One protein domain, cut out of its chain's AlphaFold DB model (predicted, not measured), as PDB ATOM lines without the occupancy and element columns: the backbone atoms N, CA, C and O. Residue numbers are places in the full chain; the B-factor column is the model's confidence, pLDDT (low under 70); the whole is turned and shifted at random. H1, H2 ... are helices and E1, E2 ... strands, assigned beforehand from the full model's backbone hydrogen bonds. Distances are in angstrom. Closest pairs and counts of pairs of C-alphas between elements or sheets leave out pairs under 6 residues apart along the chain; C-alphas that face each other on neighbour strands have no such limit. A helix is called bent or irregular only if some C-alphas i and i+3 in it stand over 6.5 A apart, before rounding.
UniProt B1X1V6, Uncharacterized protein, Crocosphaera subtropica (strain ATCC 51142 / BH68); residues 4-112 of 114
ATOM      1  N   ASN A   4     -36.844  16.120  -2.748       90.62
ATOM      2  CA  ASN A   4     -36.548  15.924  -4.154       90.62
ATOM      3  C   ASN A   4     -37.567  14.957  -4.755       90.62
ATOM      4  O   ASN A   4     -38.257  14.223  -4.040       90.62
ATOM      5  N   TYR A   5     -37.619  14.913  -6.081       94.62
ATOM      6  CA  TYR A   5     -38.413  13.930  -6.801       94.62
ATOM      7  C   TYR A   5     -37.630  13.301  -7.947       94.62
ATOM      8  O   TYR A   5     -36.618  13.821  -8.404       94.62
ATOM      9  N   ASN A   6     -38.101  12.138  -8.387       95.94
ATOM     10  CA  ASN A   6     -37.652  11.475  -9.602       95.94
ATOM     11  C   ASN A   6     -38.855  10.855 -10.310       95.94
ATOM     12  O   ASN A   6     -39.703  10.228  -9.668       95.94
ATOM     13  N   ILE A   7     -38.879  10.952 -11.637       96.25
ATOM     14  CA  ILE A   7     -39.790  10.162 -12.467       96.25
ATOM     15  C   ILE A   7     -39.154   8.784 -12.670       96.25
ATOM     16  O   ILE A   7     -38.032   8.652 -13.159       96.25
ATOM     17  N   LEU A   8     -39.858   7.743 -12.242       96.75
ATOM     18  CA  LEU A   8     -39.414   6.356 -12.331       96.75
ATOM     19  C   LEU A   8     -39.581   5.806 -13.765       96.75
ATOM     20  O   LEU A   8     -40.367   6.348 -14.540       96.75
ATOM     21  N   PRO A   9     -38.929   4.679 -14.129       96.88
ATOM     22  CA  PRO A   9     -39.051   4.087 -15.470       96.88
ATOM     23  C   PRO A   9     -40.475   3.690 -15.893       96.88
ATOM     24  O   PRO A   9     -40.725   3.466 -17.072       96.88
ATOM     25  N   ASN A  10     -41.399   3.564 -14.939       95.19
ATOM     26  CA  ASN A  10     -42.818   3.296 -15.179       95.19
ATOM     27  C   ASN A  10     -43.674   4.577 -15.219       95.19
ATOM     28  O   ASN A  10     -44.890   4.492 -15.080       95.19
ATOM     29  N   ASN A  11     -43.038   5.742 -15.353       95.94
ATOM     30  CA  ASN A  11     -43.620   7.079 -15.285       95.94
ATOM     31  C   ASN A  11     -44.233   7.475 -13.938       95.94
ATOM     32  O   ASN A  11     -44.791   8.561 -13.853       95.94
ATOM     33  N   ASN A  12     -44.123   6.680 -12.872       97.44
ATOM     34  CA  ASN A  12     -44.577   7.131 -11.556       97.44
ATOM     35  C   ASN A  12     -43.654   8.211 -10.992       97.44
ATOM     36  O   ASN A  12     -42.443   8.191 -11.217       97.44
ATOM     37  N   LEU A  13     -44.223   9.102 -10.193       97.25
ATOM     38  CA  LEU A  13     -43.491  10.147  -9.499       97.25
ATOM     39  C   LEU A  13     -43.112   9.648  -8.107       97.25
ATOM     40  O   LEU A  13     -43.979   9.308  -7.306       97.25
ATOM     41  N   LYS A  14     -41.815   9.597  -7.810       96.25
ATOM     42  CA  LYS A  14     -41.309   9.316  -6.465       96.25
ATOM     43  C   LYS A  14     -40.853  10.617  -5.822       96.25
ATOM     44  O   LYS A  14     -39.908  11.214  -6.326       96.25
ATOM     45  N   ILE A  15     -41.448  10.986  -4.694       94.25
ATOM     46  CA  ILE A  15     -41.007  12.105  -3.847       94.25
ATOM     47  C   ILE A  15     -40.281  11.533  -2.634       94.25
ATOM     48  O   ILE A  15     -40.703  10.514  -2.090       94.25
ATOM     49  N   PHE A  16     -39.171  12.139  -2.228       91.56
ATOM     50  CA  PHE A  16     -38.343  11.646  -1.129       91.56
ATOM     51  C   PHE A  16     -37.557  12.773  -0.458       91.56
ATOM     52  O   PHE A  16     -37.301  13.824  -1.049       91.56
ATOM     53  N   TRP A  17     -37.148  12.545   0.786       85.81
ATOM     54  CA  TRP A  17     -36.301  13.483   1.519       85.81
ATOM     55  C   TRP A  17     -34.872  13.490   0.986       85.81
ATOM     56  O   TRP A  17     -34.335  12.440   0.627       85.81
ATOM     57  N   ASP A  18     -34.213  14.650   1.011       81.56
ATOM     58  CA  ASP A  18     -32.758  14.677   0.874       81.56
ATOM     59  C   ASP A  18     -32.116  13.885   2.034       81.56
ATOM     60  O   ASP A  18     -32.319  14.173   3.219       81.56
ATOM     61  N   ILE A  19     -31.351  12.852   1.668       67.88
ATOM     62  CA  ILE A  19     -30.746  11.846   2.554       67.88
ATOM     63  C   ILE A  19     -29.911  12.467   3.674       67.88
ATOM     64  O   ILE A  19     -29.776  11.860   4.738       67.88
ATOM     65  N   ASN A  20     -29.369  13.667   3.461       68.62
ATOM     66  CA  ASN A  20     -28.495  14.306   4.434       68.62
ATOM     67  C   ASN A  20     -29.226  14.737   5.718       68.62
ATOM     68  O   ASN A  20     -28.592  14.766   6.766       68.62
ATOM     69  N   ASN A  21     -30.545  14.978   5.667       64.75
ATOM     70  CA  ASN A  21     -31.303  15.535   6.798       64.75
ATOM     71  C   ASN A  21     -32.499  14.676   7.251       64.75
ATOM     72  O   ASN A  21     -33.201  15.063   8.180       64.75
ATOM     73  N   TYR A  22     -32.744  13.506   6.650       67.88
ATOM     74  CA  TYR A  22     -33.938  12.698   6.949       67.88
ATOM     75  C   TYR A  22     -34.090  12.335   8.439       67.88
ATOM     76  O   TYR A  22     -35.187  12.409   8.978       67.88
ATOM     77  N   ARG A  23     -32.999  11.994   9.140       66.56
ATOM     78  CA  ARG A  23     -33.065  11.641  10.573       66.56
ATOM     79  C   ARG A  23     -33.345  12.830  11.487       66.56
ATOM     80  O   ARG A  23     -34.041  12.660  12.479       66.56
ATOM     81  N   GLU A  24     -32.810  14.001  11.158       70.56
ATOM     82  CA  GLU A  24     -33.100  15.236  11.896       70.56
ATOM     83  C   GLU A  24     -34.546  15.662  11.663       70.56
ATOM     84  O   GLU A  24     -35.243  16.003  12.607       70.56
ATOM     85  N   ILE A  25     -35.029  15.514  10.426       71.19
ATOM     86  CA  ILE A  25     -36.430  15.733  10.072       71.19
ATOM     87  C   ILE A  25     -37.325  14.814  10.903       71.19
ATOM     88  O   ILE A  25     -38.202  15.313  11.584       71.19
ATOM     89  N   ILE A  26     -37.087  13.501  10.928       70.94
ATOM     90  CA  ILE A  26     -37.903  12.577  11.737       70.94
ATOM     91  C   ILE A  26     -37.864  12.939  13.226       70.94
ATOM     92  O   ILE A  26     -38.914  12.947  13.854       70.94
ATOM     93  N   SER A  27     -36.704  13.310  13.773       71.06
ATOM     94  CA  SER A  27     -36.593  13.739  15.174       71.06
ATOM     95  C   SER A  27     -37.409  15.007  15.462       71.06
ATOM     96  O   SER A  27     -38.154  15.045  16.436       71.06
ATOM     97  N   ASP A  28     -37.322  16.020  14.596       70.88
ATOM     98  CA  ASP A  28     -38.129  17.246  14.690       70.88
ATOM     99  C   ASP A  28     -39.629  16.958  14.528       70.88
ATOM    100  O   ASP A  28     -40.471  17.699  15.046       70.88
ATOM    101  N   LEU A  29     -39.970  15.911  13.766       68.75
ATOM    102  CA  LEU A  29     -41.344  15.479  13.551       68.75
ATOM    103  C   LEU A  29     -41.893  14.695  14.752       68.75
ATOM    104  O   LEU A  29     -43.043  14.883  15.120       68.75
ATOM    105  N   GLU A  30     -41.085  13.861  15.402       67.00
ATOM    106  CA  GLU A  30     -41.477  13.111  16.602       67.00
ATOM    107  C   GLU A  30     -41.649  14.013  17.841       67.00
ATOM    108  O   GLU A  30     -42.412  13.672  18.746       67.00
ATOM    109  N   GLU A  31     -40.973  15.168  17.893       66.00
ATOM    110  CA  GLU A  31     -41.083  16.132  19.000       66.00
ATOM    111  C   GLU A  31     -42.331  17.026  18.939       66.00
ATOM    112  O   GLU A  31     -42.790  17.517  19.977       66.00
ATOM    113  N   LYS A  32     -42.898  17.262  17.750       62.31
ATOM    114  CA  LYS A  32     -44.166  17.992  17.623       62.31
ATOM    115  C   LYS A  32     -45.316  16.990  17.735       62.31
ATOM    116  O   LYS A  32     -45.229  15.848  17.311       62.31
ATOM    117  N   ASP A  33     -46.403  17.414  18.361       58.47
ATOM    118  CA  ASP A  33     -47.509  16.538  18.746       58.47
ATOM    119  C   ASP A  33     -48.092  15.738  17.559       58.47
ATOM    120  O   ASP A  33     -48.394  16.300  16.500       58.47
ATOM    121  N   SER A  34     -48.266  14.426  17.755       56.34
ATOM    122  CA  SER A  34     -48.632  13.436  16.725       56.34
ATOM    123  C   SER A  34     -49.898  13.791  15.928       56.34
ATOM    124  O   SER A  34     -50.017  13.443  14.755       56.34
ATOM    125  N   GLU A  35     -50.825  14.551  16.519       59.41
ATOM    126  CA  GLU A  35     -52.072  14.968  15.867       59.41
ATOM    127  C   GLU A  35     -51.891  16.012  14.757       59.41
ATOM    128  O   GLU A  35     -52.767  16.140  13.900       59.41
ATOM    129  N   TRP A  36     -50.794  16.778  14.745       60.44
ATOM    130  CA  TRP A  36     -50.548  17.752  13.677       60.44
ATOM    131  C   TRP A  36     -50.214  17.042  12.355       60.44
ATOM    132  O   TRP A  36     -50.634  17.493  11.296       60.44
ATOM    133  N   TYR A  37     -49.555  15.884  12.401       57.09
ATOM    134  CA  TYR A  37     -49.125  15.142  11.208       57.09
ATOM    135  C   TYR A  37     -50.241  14.414  10.478       57.09
ATOM    136  O   TYR A  37     -50.205  14.300   9.257       57.09
ATOM    137  N   HIS A  38     -51.258  13.960  11.203       57.91
ATOM    138  CA  HIS A  38     -52.391  13.269  10.590       57.91
ATOM    139  C   HIS A  38     -53.368  14.222   9.888       57.91
ATOM    140  O   HIS A  38     -54.346  13.774   9.290       57.91
ATOM    141  N   ARG A  39     -53.137  15.540   9.945       62.84
ATOM    142  CA  ARG A  39     -53.964  16.495   9.210       62.84
ATOM    143  C   ARG A  39     -53.473  16.586   7.773       62.84
ATOM    144  O   ARG A  39     -52.436  17.182   7.500       62.84
ATOM    145  N   GLU A  40     -54.282  16.064   6.853       58.16
ATOM    146  CA  GLU A  40     -54.096  16.210   5.400       58.16
ATOM    147  C   GLU A  40     -53.862  17.667   4.974       58.16
ATOM    148  O   GLU A  40     -53.154  17.915   4.001       58.16
ATOM    149  N   SER A  41     -54.385  18.635   5.741       63.91
ATOM    150  CA  SER A  41     -54.178  20.072   5.520       63.91
ATOM    151  C   SER A  41     -52.710  20.489   5.452       63.91
ATOM    152  O   SER A  41     -52.423  21.541   4.900       63.91
ATOM    153  N   ASN A  42     -51.798  19.686   5.997       73.75
ATOM    154  CA  ASN A  42     -50.387  20.033   6.097       73.75
ATOM    155  C   ASN A  42     -49.549  19.427   4.963       73.75
ATOM    156  O   ASN A  42     -48.375  19.759   4.837       73.75
ATOM    157  N   LEU A  43     -50.118  18.548   4.125       81.75
ATOM    158  CA  LEU A  43     -49.392  17.915   3.017       81.75
ATOM    159  C   LEU A  43     -48.773  18.958   2.075       81.75
ATOM    160  O   LEU A  43     -47.620  18.825   1.669       81.75
ATOM    161  N   TRP A  44     -49.531  20.005   1.753       85.44
ATOM    162  CA  TRP A  44     -49.088  21.039   0.823       85.44
ATOM    163  C   TRP A  44     -48.009  21.941   1.420       85.44
ATOM    164  O   TRP A  44     -47.054  22.261   0.721       85.44
ATOM    165  N   ASP A  45     -48.077  22.237   2.721       82.75
ATOM    166  CA  ASP A  45     -47.008  22.949   3.439       82.75
ATOM    167  C   ASP A  45     -45.681  22.173   3.368       82.75
ATOM    168  O   ASP A  45     -44.598  22.738   3.228       82.75
ATOM    169  N   PHE A  46     -45.757  20.841   3.424       79.62
ATOM    170  CA  PHE A  46     -44.592  19.976   3.264       79.62
ATOM    171  C   PHE A  46     -44.021  20.016   1.841       79.62
ATOM    172  O   PHE A  46     -42.798  19.999   1.671       79.62
ATOM    173  N   PHE A  47     -44.887  20.098   0.832       87.75
ATOM    174  CA  PHE A  47     -44.488  20.173  -0.574       87.75
ATOM    175  C   PHE A  47     -44.150  21.590  -1.050       87.75
ATOM    176  O   PHE A  47     -43.570  21.724  -2.118       87.75
ATOM    177  N   GLU A  48     -44.391  22.639  -0.263       85.44
ATOM    178  CA  GLU A  48     -44.077  24.027  -0.640       85.44
ATOM    179  C   GLU A  48     -42.608  24.203  -1.075       85.44
ATOM    180  O   GLU A  48     -42.311  24.854  -2.080       85.44
ATOM    181  N   ASN A  49     -41.680  23.552  -0.364       81.31
ATOM    182  CA  ASN A  49     -40.261  23.562  -0.731       81.31
ATOM    183  C   ASN A  49     -39.989  22.781  -2.029       81.31
ATOM    184  O   ASN A  49     -39.115  23.166  -2.794       81.31
ATOM    185  N   LEU A  50     -40.733  21.698  -2.282       86.94
ATOM    186  CA  LEU A  50     -40.639  20.941  -3.532       86.94
ATOM    187  C   LEU A  50     -41.116  21.798  -4.712       86.94
ATOM    188  O   LEU A  50     -40.459  21.829  -5.747       86.94
ATOM    189  N   PHE A  51     -42.229  22.513  -4.549       88.81
ATOM    190  CA  PHE A  51     -42.815  23.359  -5.593       88.81
ATOM    191  C   PHE A  51     -41.952  24.574  -5.913       88.81
ATOM    192  O   PHE A  51     -41.800  24.939  -7.070       88.81
ATOM    193  N   SER A  52     -41.340  25.182  -4.895       84.62
ATOM    194  CA  SER A  52     -40.497  26.368  -5.086       84.62
ATOM    195  C   SER A  52     -39.272  26.099  -5.969       84.62
ATOM    196  O   SER A  52     -38.799  27.010  -6.647       84.62
ATOM    197  N   ASP A  53     -38.784  24.855  -5.978       84.88
ATOM    198  CA  ASP A  53     -37.564  24.440  -6.673       84.88
ATOM    199  C   ASP A  53     -37.829  23.494  -7.868       84.88
ATOM    200  O   ASP A  53     -36.885  22.904  -8.402       84.88
ATOM    201  N   SER A  54     -39.082  23.321  -8.313       90.81
ATOM    202  CA  SER A  54     -39.420  22.416  -9.426       90.81
ATOM    203  C   SER A  54     -40.574  22.907 -10.302       90.81
ATOM    204  O   SER A  54     -41.249  23.877  -9.985       90.81
ATOM    205  N   GLU A  55     -40.809  22.219 -11.420       92.94
ATOM    206  CA  GLU A  55     -41.996  22.406 -12.263       92.94
ATOM    207  C   GLU A  55     -43.270  21.736 -11.717       92.94
ATOM    208  O   GLU A  55     -44.301  21.748 -12.391       92.94
ATOM    209  N   LEU A  56     -43.196  21.086 -10.549       95.19
ATOM    210  CA  LEU A  56     -44.342  20.415  -9.952       95.19
ATOM    211  C   LEU A  56     -45.256  21.410  -9.251       95.19
ATOM    212  O   LEU A  56     -44.819  22.253  -8.472       95.19
ATOM    213  N   GLU A  57     -46.549  21.205  -9.448       94.62
ATOM    214  CA  GLU A  57     -47.602  21.998  -8.834       94.62
ATOM    215  C   GLU A  57     -48.708  21.090  -8.296       94.62
ATOM    216  O   GLU A  57     -48.887  19.954  -8.748       94.62
ATOM    217  N   GLN A  58     -49.488  21.613  -7.351       94.25
ATOM    218  CA  GLN A  58     -50.777  21.030  -6.998       94.25
ATOM    219  C   GLN A  58     -51.765  21.236  -8.152       94.25
ATOM    220  O   GLN A  58     -51.924  22.353  -8.646       94.25
ATOM    221  N   ILE A  59     -52.453  20.163  -8.545       94.38
ATOM    222  CA  ILE A  59     -53.527  20.207  -9.540       94.38
ATOM    223  C   ILE A  59     -54.849  19.914  -8.845       94.38
ATOM    224  O   ILE A  59     -55.000  18.884  -8.186       94.38
ATOM    225  N   GLU A  60     -55.828  20.794  -9.007       92.25
ATOM    226  CA  GLU A  60     -57.156  20.542  -8.469       92.25
ATOM    227  C   GLU A  60     -57.898  19.514  -9.341       92.25
ATOM    228  O   GLU A  60     -57.877  19.612 -10.572       92.25
ATOM    229  N   PRO A  61     -58.632  18.547  -8.753       91.56
ATOM    230  CA  PRO A  61     -59.353  17.532  -9.525       91.56
ATOM    231  C   PRO A  61     -60.296  18.111 -10.589       91.56
ATOM    232  O   PRO A  61     -60.465  17.524 -11.658       91.56
ATOM    233  N   VAL A  62     -60.886  19.282 -10.323       91.75
ATOM    234  CA  VAL A  62     -61.795  19.974 -11.252       91.75
ATOM    235  C   VAL A  62     -61.110  20.403 -12.551       91.75
ATOM    236  O   VAL A  62     -61.767  20.446 -13.589       91.75
ATOM    237  N   GLU A  63     -59.806  20.675 -12.521       91.94
ATOM    238  CA  GLU A  63     -59.047  21.135 -13.689       91.94
ATOM    239  C   GLU A  63     -58.878  20.038 -14.739       91.94
ATOM    240  O   GLU A  63     -58.833  20.323 -15.932       91.94
ATOM    241  N   ILE A  64     -58.846  18.782 -14.295       91.69
ATOM    242  CA  ILE A  64     -58.692  17.596 -15.147       91.69
ATOM    243  C   ILE A  64     -59.961  16.733 -15.186       91.69
ATOM    244  O   ILE A  64     -59.912  15.564 -15.562       91.69
ATOM    245  N   ALA A  65     -61.100  17.283 -14.746       90.88
ATOM    246  CA  ALA A  65     -62.379  16.580 -14.634       90.88
ATOM    247  C   ALA A  65     -62.305  15.239 -13.863       90.88
ATOM    248  O   ALA A  65     -63.081  14.313 -14.118       90.88
ATOM    249  N   ALA A  66     -61.389  15.125 -12.898       88.62
ATOM    250  CA  ALA A  66     -61.209  13.918 -12.109       88.62
ATOM    251  C   ALA A  66     -62.261  13.816 -10.994       88.62
ATOM    252  O   ALA A  66     -62.502  14.750 -10.232       88.62
ATOM    253  N   LEU A  67     -62.862  12.633 -10.856       88.19
ATOM    254  CA  LEU A  67     -63.859  12.320  -9.824       88.19
ATOM    255  C   LEU A  67     -63.202  11.752  -8.556       88.19
ATOM    256  O   LEU A  67     -63.630  10.727  -8.026       88.19
ATOM    257  N   THR A  68     -62.120  12.380  -8.101       85.69
ATOM    258  CA  THR A  68     -61.323  11.934  -6.950       85.69
ATOM    259  C   THR A  68     -61.023  13.102  -6.021       85.69
ATOM    260  O   THR A  68     -60.920  14.235  -6.479       85.69
ATOM    261  N   ALA A  69     -60.863  12.823  -4.727       84.94
ATOM    262  CA  ALA A  69     -60.282  13.774  -3.776       84.94
ATOM    263  C   ALA A  69     -58.813  13.444  -3.459       84.94
ATOM    264  O   ALA A  69     -58.254  13.979  -2.508       84.94
ATOM    265  N   SER A  70     -58.199  12.530  -4.221       90.12
ATOM    266  CA  SER A  70     -56.787  12.195  -4.045       90.12
ATOM    267  C   SER A  70     -55.905  13.421  -4.281       90.12
ATOM    268  O   SER A  70     -56.181  14.154  -5.231       90.12
ATOM    269  N   PRO A  71     -54.827  13.622  -3.499       92.06
ATOM    270  CA  PRO A  71     -53.784  14.578  -3.838       92.06
ATOM    271  C   PRO A  71     -53.248  14.335  -5.254       92.06
ATOM    272  O   PRO A  71     -52.858  13.212  -5.598       92.06
ATOM    273  N   ILE A  72     -53.221  15.395  -6.064       94.69
ATOM    274  CA  ILE A  72     -52.746  15.359  -7.449       94.69
ATOM    275  C   ILE A  72     -51.613  16.365  -7.608       94.69
ATOM    276  O   ILE A  72     -51.734  17.530  -7.233       94.69
ATOM    277  N   LEU A  73     -50.518  15.883  -8.178       95.75
ATOM    278  CA  LEU A  73     -49.389  16.688  -8.611       95.75
ATOM    279  C   LEU A  73     -49.333  16.697 -10.128       95.75
ATOM    280  O   LEU A  73     -49.703  15.710 -10.763       95.75
ATOM    281  N   GLY A  74     -48.838  17.771 -10.720       95.94
ATOM    282  CA  GLY A  74     -48.716  17.845 -12.166       95.94
ATOM    283  C   GLY A  74     -47.741  18.898 -12.643       95.94
ATOM    284  O   GLY A  74     -47.116  19.589 -11.846       95.94
ATOM    285  N   ILE A  75     -47.618  18.964 -13.964       95.56
ATOM    286  CA  ILE A  75     -46.800  19.935 -14.690       95.56
ATOM    287  C   ILE A  75     -47.712  20.672 -15.663       95.56
ATOM    288  O   ILE A  75     -48.522  20.043 -16.360       95.56
ATOM    289  N   ARG A  76     -47.540  21.992 -15.741       95.25
ATOM    290  CA  ARG A  76     -48.196  22.848 -16.730       95.25
ATOM    291  C   ARG A  76     -47.244  23.257 -17.842       95.25
ATOM    292  O   ARG A  76     -46.031  23.343 -17.658       95.25
ATOM    293  N   ASP A  77     -47.802  23.503 -19.021       94.81
ATOM    294  CA  ASP A  77     -47.078  24.160 -20.102       94.81
ATOM    295  C   ASP A  77     -47.064  25.694 -19.932       94.81
ATOM    296  O   ASP A  77     -47.583  26.262 -18.973       94.81
ATOM    297  N   GLN A  78     -46.478  26.400 -20.901       94.31
ATOM    298  CA  GLN A  78     -46.401  27.868 -20.896       94.31
ATOM    299  C   GLN A  78     -47.766  28.565 -21.037       94.31
ATOM    300  O   GLN A  78     -47.847  29.779 -20.850       94.31
ATOM    301  N   ASN A  79     -48.814  27.822 -21.401       94.75
ATOM    302  CA  ASN A  79     -50.179  28.310 -21.563       94.75
ATOM    303  C   ASN A  79     -51.066  27.934 -20.369       94.75
ATOM    304  O   ASN A  79     -52.288  27.976 -20.506       94.75
ATOM    305  N   ASP A  80     -50.469  27.547 -19.236       92.19
ATOM    306  CA  ASP A  80     -51.180  27.135 -18.019       92.19
ATOM    307  C   ASP A  80     -52.027  25.857 -18.204       92.19
ATOM    308  O   ASP A  80     -52.927  25.552 -17.421       92.19
ATOM    309  N   THR A  81     -51.742  25.079 -19.256       93.62
ATOM    310  CA  THR A  81     -52.431  23.818 -19.546       93.62
ATOM    311  C   THR A  81     -51.726  22.667 -18.844       93.62
ATOM    312  O   THR A  81     -50.521  22.481 -19.010       93.62
ATOM    313  N   VAL A  82     -52.475  21.858 -18.094       95.19
ATOM    314  CA  VAL A  82     -51.945  20.657 -17.436       95.19
ATOM    315  C   VAL A  82     -51.567  19.620 -18.499       95.19
ATOM    316  O   VAL A  82     -52.425  19.157 -19.248       95.19
ATOM    317  N   ILE A  83     -50.283  19.257 -18.573       94.50
ATOM    318  CA  ILE A  83     -49.746  18.323 -19.584       94.50
ATOM    319  C   ILE A  83     -49.344  16.966 -19.008       94.50
ATOM    320  O   ILE A  83     -49.206  15.994 -19.750       94.50
ATOM    321  N   GLN A  84     -49.160  16.881 -17.691       95.56
ATOM    322  CA  GLN A  84     -48.862  15.636 -16.998       95.56
ATOM    323  C   GLN A  84     -49.398  15.681 -15.570       95.56
ATOM    324  O   GLN A  84     -49.317  16.722 -14.921       95.56
ATOM    325  N   VAL A  85     -49.920  14.551 -15.081       96.56
ATOM    326  CA  VAL A  85     -50.396  14.414 -13.699       96.56
ATOM    327  C   VAL A  85     -49.961  13.103 -13.063       96.56
ATOM    328  O   VAL A  85     -49.800  12.076 -13.727       96.56
ATOM    329  N   TRP A  86     -49.852  13.136 -11.742       97.00
ATOM    330  CA  TRP A  86     -49.701  11.981 -10.882       97.00
ATOM    331  C   TRP A  86     -50.643  12.103  -9.694       97.00
ATOM    332  O   TRP A  86     -50.676  13.132  -9.026       97.00
ATOM    333  N   TRP A  87     -51.382  11.040  -9.397       94.44
ATOM    334  CA  TRP A  87     -52.268  10.994  -8.234       94.44
ATOM    335  C   TRP A  87     -51.721  10.043  -7.181       94.44
ATOM    336  O   TRP A  87     -51.111   9.015  -7.494       94.44
ATOM    337  N   TYR A  88     -51.973  10.346  -5.914       94.06
ATOM    338  CA  TYR A  88     -51.620   9.423  -4.850       94.06
ATOM    339  C   TYR A  88     -52.550   8.192  -4.880       94.06
ATOM    340  O   TYR A  88     -53.783   8.337  -4.894       94.06
ATOM    341  N   PRO A  89     -52.014   6.962  -4.951       86.50
ATOM    342  CA  PRO A  89     -52.845   5.768  -4.982       86.50
ATOM    343  C   PRO A  89     -53.484   5.514  -3.610       86.50
ATOM    344  O   PRO A  89     -52.857   5.696  -2.575       86.50
ATOM    345  N   ASN A  90     -54.723   5.014  -3.597       83.88
ATOM    346  CA  ASN A  90     -55.405   4.559  -2.377       83.88
ATOM    347  C   ASN A  90     -55.505   5.608  -1.247       83.88
ATOM    348  O   ASN A  90     -55.501   5.236  -0.074       83.88
ATOM    349  N   TYR A  91     -55.659   6.895  -1.586       81.81
ATOM    350  CA  TYR A  91     -55.736   7.996  -0.606       81.81
ATOM    351  C   TYR A  91     -56.809   7.802   0.485       81.81
ATOM    352  O   TYR A  91     -56.682   8.318   1.584       81.81
ATOM    353  N   ALA A  92     -57.853   7.013   0.214       82.62
ATOM    354  CA  ALA A  92     -58.902   6.719   1.189       82.62
ATOM    355  C   ALA A  92     -58.421   5.909   2.413       82.62
ATOM    356  O   ALA A  92     -59.158   5.807   3.393       82.62
ATOM    357  N   ILE A  93     -57.244   5.276   2.343       83.62
ATOM    358  CA  ILE A  93     -56.712   4.399   3.400       83.62
ATOM    359  C   ILE A  93     -55.227   4.638   3.716       83.62
ATOM    360  O   ILE A  93     -54.661   3.894   4.513       83.62
ATOM    361  N   ALA A  94     -54.590   5.618   3.075       85.06
ATOM    362  CA  ALA A  94     -53.172   5.918   3.243       85.06
ATOM    363  C   ALA A  94     -52.911   7.415   3.046       85.06
ATOM    364  O   ALA A  94     -53.637   8.076   2.305       85.06
ATOM    365  N   SER A  95     -51.837   7.924   3.653       86.56
ATOM    366  CA  SER A  95     -51.412   9.320   3.535       86.56
ATOM    367  C   SER A  95     -50.010   9.415   2.918       86.56
ATOM    368  O   SER A  95     -49.098   8.744   3.405       86.56
ATOM    369  N   PRO A  96     -49.785  10.281   1.908       88.94
ATOM    370  CA  PRO A  96     -48.451  10.484   1.342       88.94
ATOM    371  C   PRO A  96     -47.439  10.971   2.386       88.94
ATOM    372  O   PRO A  96     -46.252  10.663   2.297       88.94
ATOM    373  N   LEU A  97     -47.904  11.735   3.383       85.50
ATOM    374  CA  LEU A  97     -47.057  12.233   4.461       85.50
ATOM    375  C   LEU A  97     -46.649  11.104   5.416       85.50
ATOM    376  O   LEU A  97     -45.499  11.060   5.847       85.50
ATOM    377  N   GLU A  98     -47.555  10.167   5.704       84.88
ATOM    378  CA  GLU A  98     -47.234   8.979   6.504       84.88
ATOM    379  C   GLU A  98     -46.210   8.089   5.792       84.88
ATOM    380  O   GLU A  98     -45.244   7.661   6.424       84.88
ATOM    381  N   ASP A  99     -46.358   7.881   4.480       88.88
ATOM    382  CA  ASP A  99     -45.376   7.169   3.652       88.88
ATOM    383  C   ASP A  99     -44.004   7.866   3.688       88.88
ATOM    384  O   ASP A  99     -42.976   7.236   3.941       88.88
ATOM    385  N   LEU A 100     -43.974   9.192   3.514       86.19
ATOM    386  CA  LEU A 100     -42.739   9.980   3.586       86.19
ATOM    387  C   LEU A 100     -42.053   9.878   4.946       86.19
ATOM    388  O   LEU A 100     -40.826   9.798   5.003       86.19
ATOM    389  N   ILE A 101     -42.815   9.900   6.036       81.62
ATOM    390  CA  ILE A 101     -42.277   9.778   7.392       81.62
ATOM    391  C   ILE A 101     -41.743   8.366   7.614       81.62
ATOM    392  O   ILE A 101     -40.607   8.199   8.046       81.62
ATOM    393  N   LYS A 102     -42.534   7.346   7.289       83.06
ATOM    394  CA  LYS A 102     -42.229   5.951   7.608       83.06
ATOM    395  C   LYS A 102     -41.144   5.352   6.717       83.06
ATOM    396  O   LYS A 102     -40.239   4.688   7.219       83.06
ATOM    397  N   ASP A 103     -41.247   5.574   5.413       87.25
ATOM    398  CA  ASP A 103     -40.429   4.903   4.401       87.25
ATOM    399  C   ASP A 103     -39.378   5.844   3.785       87.25
ATOM    400  O   ASP A 103     -38.489   5.411   3.047       87.25
ATOM    401  N   GLY A 104     -39.449   7.143   4.095       87.31
ATOM    402  CA  GLY A 104     -38.548   8.171   3.577       87.31
ATOM    403  C   GLY A 104     -38.882   8.632   2.154       87.31
ATOM    404  O   GLY A 104     -38.173   9.467   1.587       87.31
ATOM    405  N   PHE A 105     -39.941   8.080   1.561       92.00
ATOM    406  CA  PHE A 105     -40.431   8.421   0.234       92.00
ATOM    407  C   PHE A 105     -41.922   8.107   0.106       92.00
ATOM    408  O   PHE A 105     -42.453   7.280   0.835       92.00
ATOM    409  N   THR A 106     -42.568   8.700  -0.890       93.81
ATOM    410  CA  THR A 106     -43.917   8.336  -1.328       93.81
ATOM    411  C   THR A 106     -43.967   8.253  -2.855       93.81
ATOM    412  O   THR A 106     -43.105   8.810  -3.547       93.81
ATOM    413  N   ILE A 107     -44.931   7.506  -3.395       96.25
ATOM    414  CA  ILE A 107     -45.072   7.275  -4.836       96.25
ATOM    415  C   ILE A 107     -46.460   7.706  -5.292       96.25
ATOM    416  O   ILE A 107     -47.466   7.148  -4.864       96.25
ATOM    417  N   PHE A 108     -46.494   8.629  -6.244       96.38
ATOM    418  CA  PHE A 108     -47.695   9.008  -6.966       96.38
ATOM    419  C   PHE A 108     -47.735   8.250  -8.298       96.38
ATOM    420  O   PHE A 108     -46.732   8.115  -9.010       96.38
ATOM    421  N   GLN A 109     -48.900   7.705  -8.624       96.25
ATOM    422  CA  GLN A 109     -49.115   6.916  -9.826       96.25
ATOM    423  C   GLN A 109     -49.297   7.835 -11.032       96.25
ATOM    424  O   GLN A 109     -50.047   8.805 -10.951       96.25
ATOM    425  N   SER A 110     -48.641   7.506 -12.150       95.00
ATOM    426  CA  SER A 110     -48.835   8.229 -13.411       95.00
ATOM    427  C   SER A 110     -50.304   8.217 -13.806       95.00
ATOM    428  O   SER A 110     -50.909   7.147 -13.922       95.00
ATOM    429  N   GLY A 111     -50.848   9.406 -14.041       87.94
ATOM    430  CA  GLY A 111     -52.164   9.582 -14.620       87.94
ATOM    431  C   GLY A 111     -52.100   9.873 -16.109       87.94
ATOM    432  O   GLY A 111     -51.103  10.392 -16.610       87.94
ATOM    433  N   ASN A 112     -53.177   9.527 -16.810       77.94
ATOM    434  CA  ASN A 112     -53.408   9.986 -18.172       77.94
ATOM    435  C   ASN A 112     -54.338  11.197 -18.111       77.94
ATOM    436  O   ASN A 112     -55.317  11.178 -17.363       77.94
TER     437      ASN A 112
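What this domain is: This is residues 4 to 112 of the 114 residues of an uncharacterized protein of Crocosphaera subtropica (strain ATCC 51142 / BH68) (UniProt B1X1V6). A curled, strongly twisted sheet of five strands, like part of a barrel, makes the body; helix H5 packs on E5 and E2 towards one end, and H3 grazes the sheet near edge strand E1. H1 and H2 lie beyond that end of the sheet, and the turn of the hairpin E3 and E4 marks the far end of the domain. The 109 printed residues run E1, E2, H1, H2, H3, H4, E3, E4, H5, E5, a mixed class of five named helices and five named strands. The sheet's order is E1, E2, E5, E4, E3, antiparallel throughout. The whole is compact, with a radius of gyration of the C-alphas of 14.2 A and spans of 42 by 28 by 24 A.

Where its parts are: In the sheet, E1 is residues 4 to 7, E2 residues 13 to 17, 13.6 A long, E5 residues 105 to 111, 19.0 A, E4 residues 82 to 87, 13.3 A, and E3 residues 72 to 76, 12.8 A. E1 begins at C-alpha 4 (-36.548, 15.924, -4.154), and E5 ends at C-alpha 111 (-52.164, 9.582, -14.620). The helices are H1, residues 22 to 31, 14.4 A, H2, residues 34 to 37, H3, residues 40 to 52, 20.0 A, H4, residues 61 to 64, and H5, residues 96 to 103, 10.2 A. H3 is only just irregular: C-alphas 41 and 44 are 7.0 A apart.

How they stand to each other: In the hairpin E1 and E2, N 6 and O 14 are 2.9 A apart. E5 is staggered: its residues 105 to 108 pair with E2, N 15 to O 106 at 3.0 A, and 109 to 111 with E4, N 109 to O 87 at 2.8 A. In the hairpin E3 and E4, N 73 and O 86 are 2.9 A apart. Residues 57 to 58 pair antiparallel with residues 73 to 74 of E3. H5 is on the sheet at a height of 4.9 A, only just over E5, with 3 of its C-alphas, and runs along the strands, at 14 degrees to E5 on the local plane. H3 only grazes the sheet with residues 47 to 51, and H4 with residues 61 to 64. H3 and H5 are close but not clearly touching, about perpendicular at 80 degrees; their closest C-alphas, Leu 43 and Leu 97, are 6.3 A apart. H1 and H5 are close but not clearly touching, with C-alphas of Ile 26 and Ile 101 at 6.8 A. H2 and E5 are apart. In H1 and H5 every O i to N i+4 pair is within hydrogen-bond range, in H3 5 of 9; H2 and H4 are too short for such a pair.

The domain as a whole: The C-alphas of Glu 31 and Asn 79, the two farthest apart, are 43.3 A from each other. Residues 31 to 36, of which 34 to 36 belong to H2, stand free. The printed part has no cut, and no link is long. Its mean pLDDT is 84.9; residues 19 to 23 and 29 to 41 are under 70.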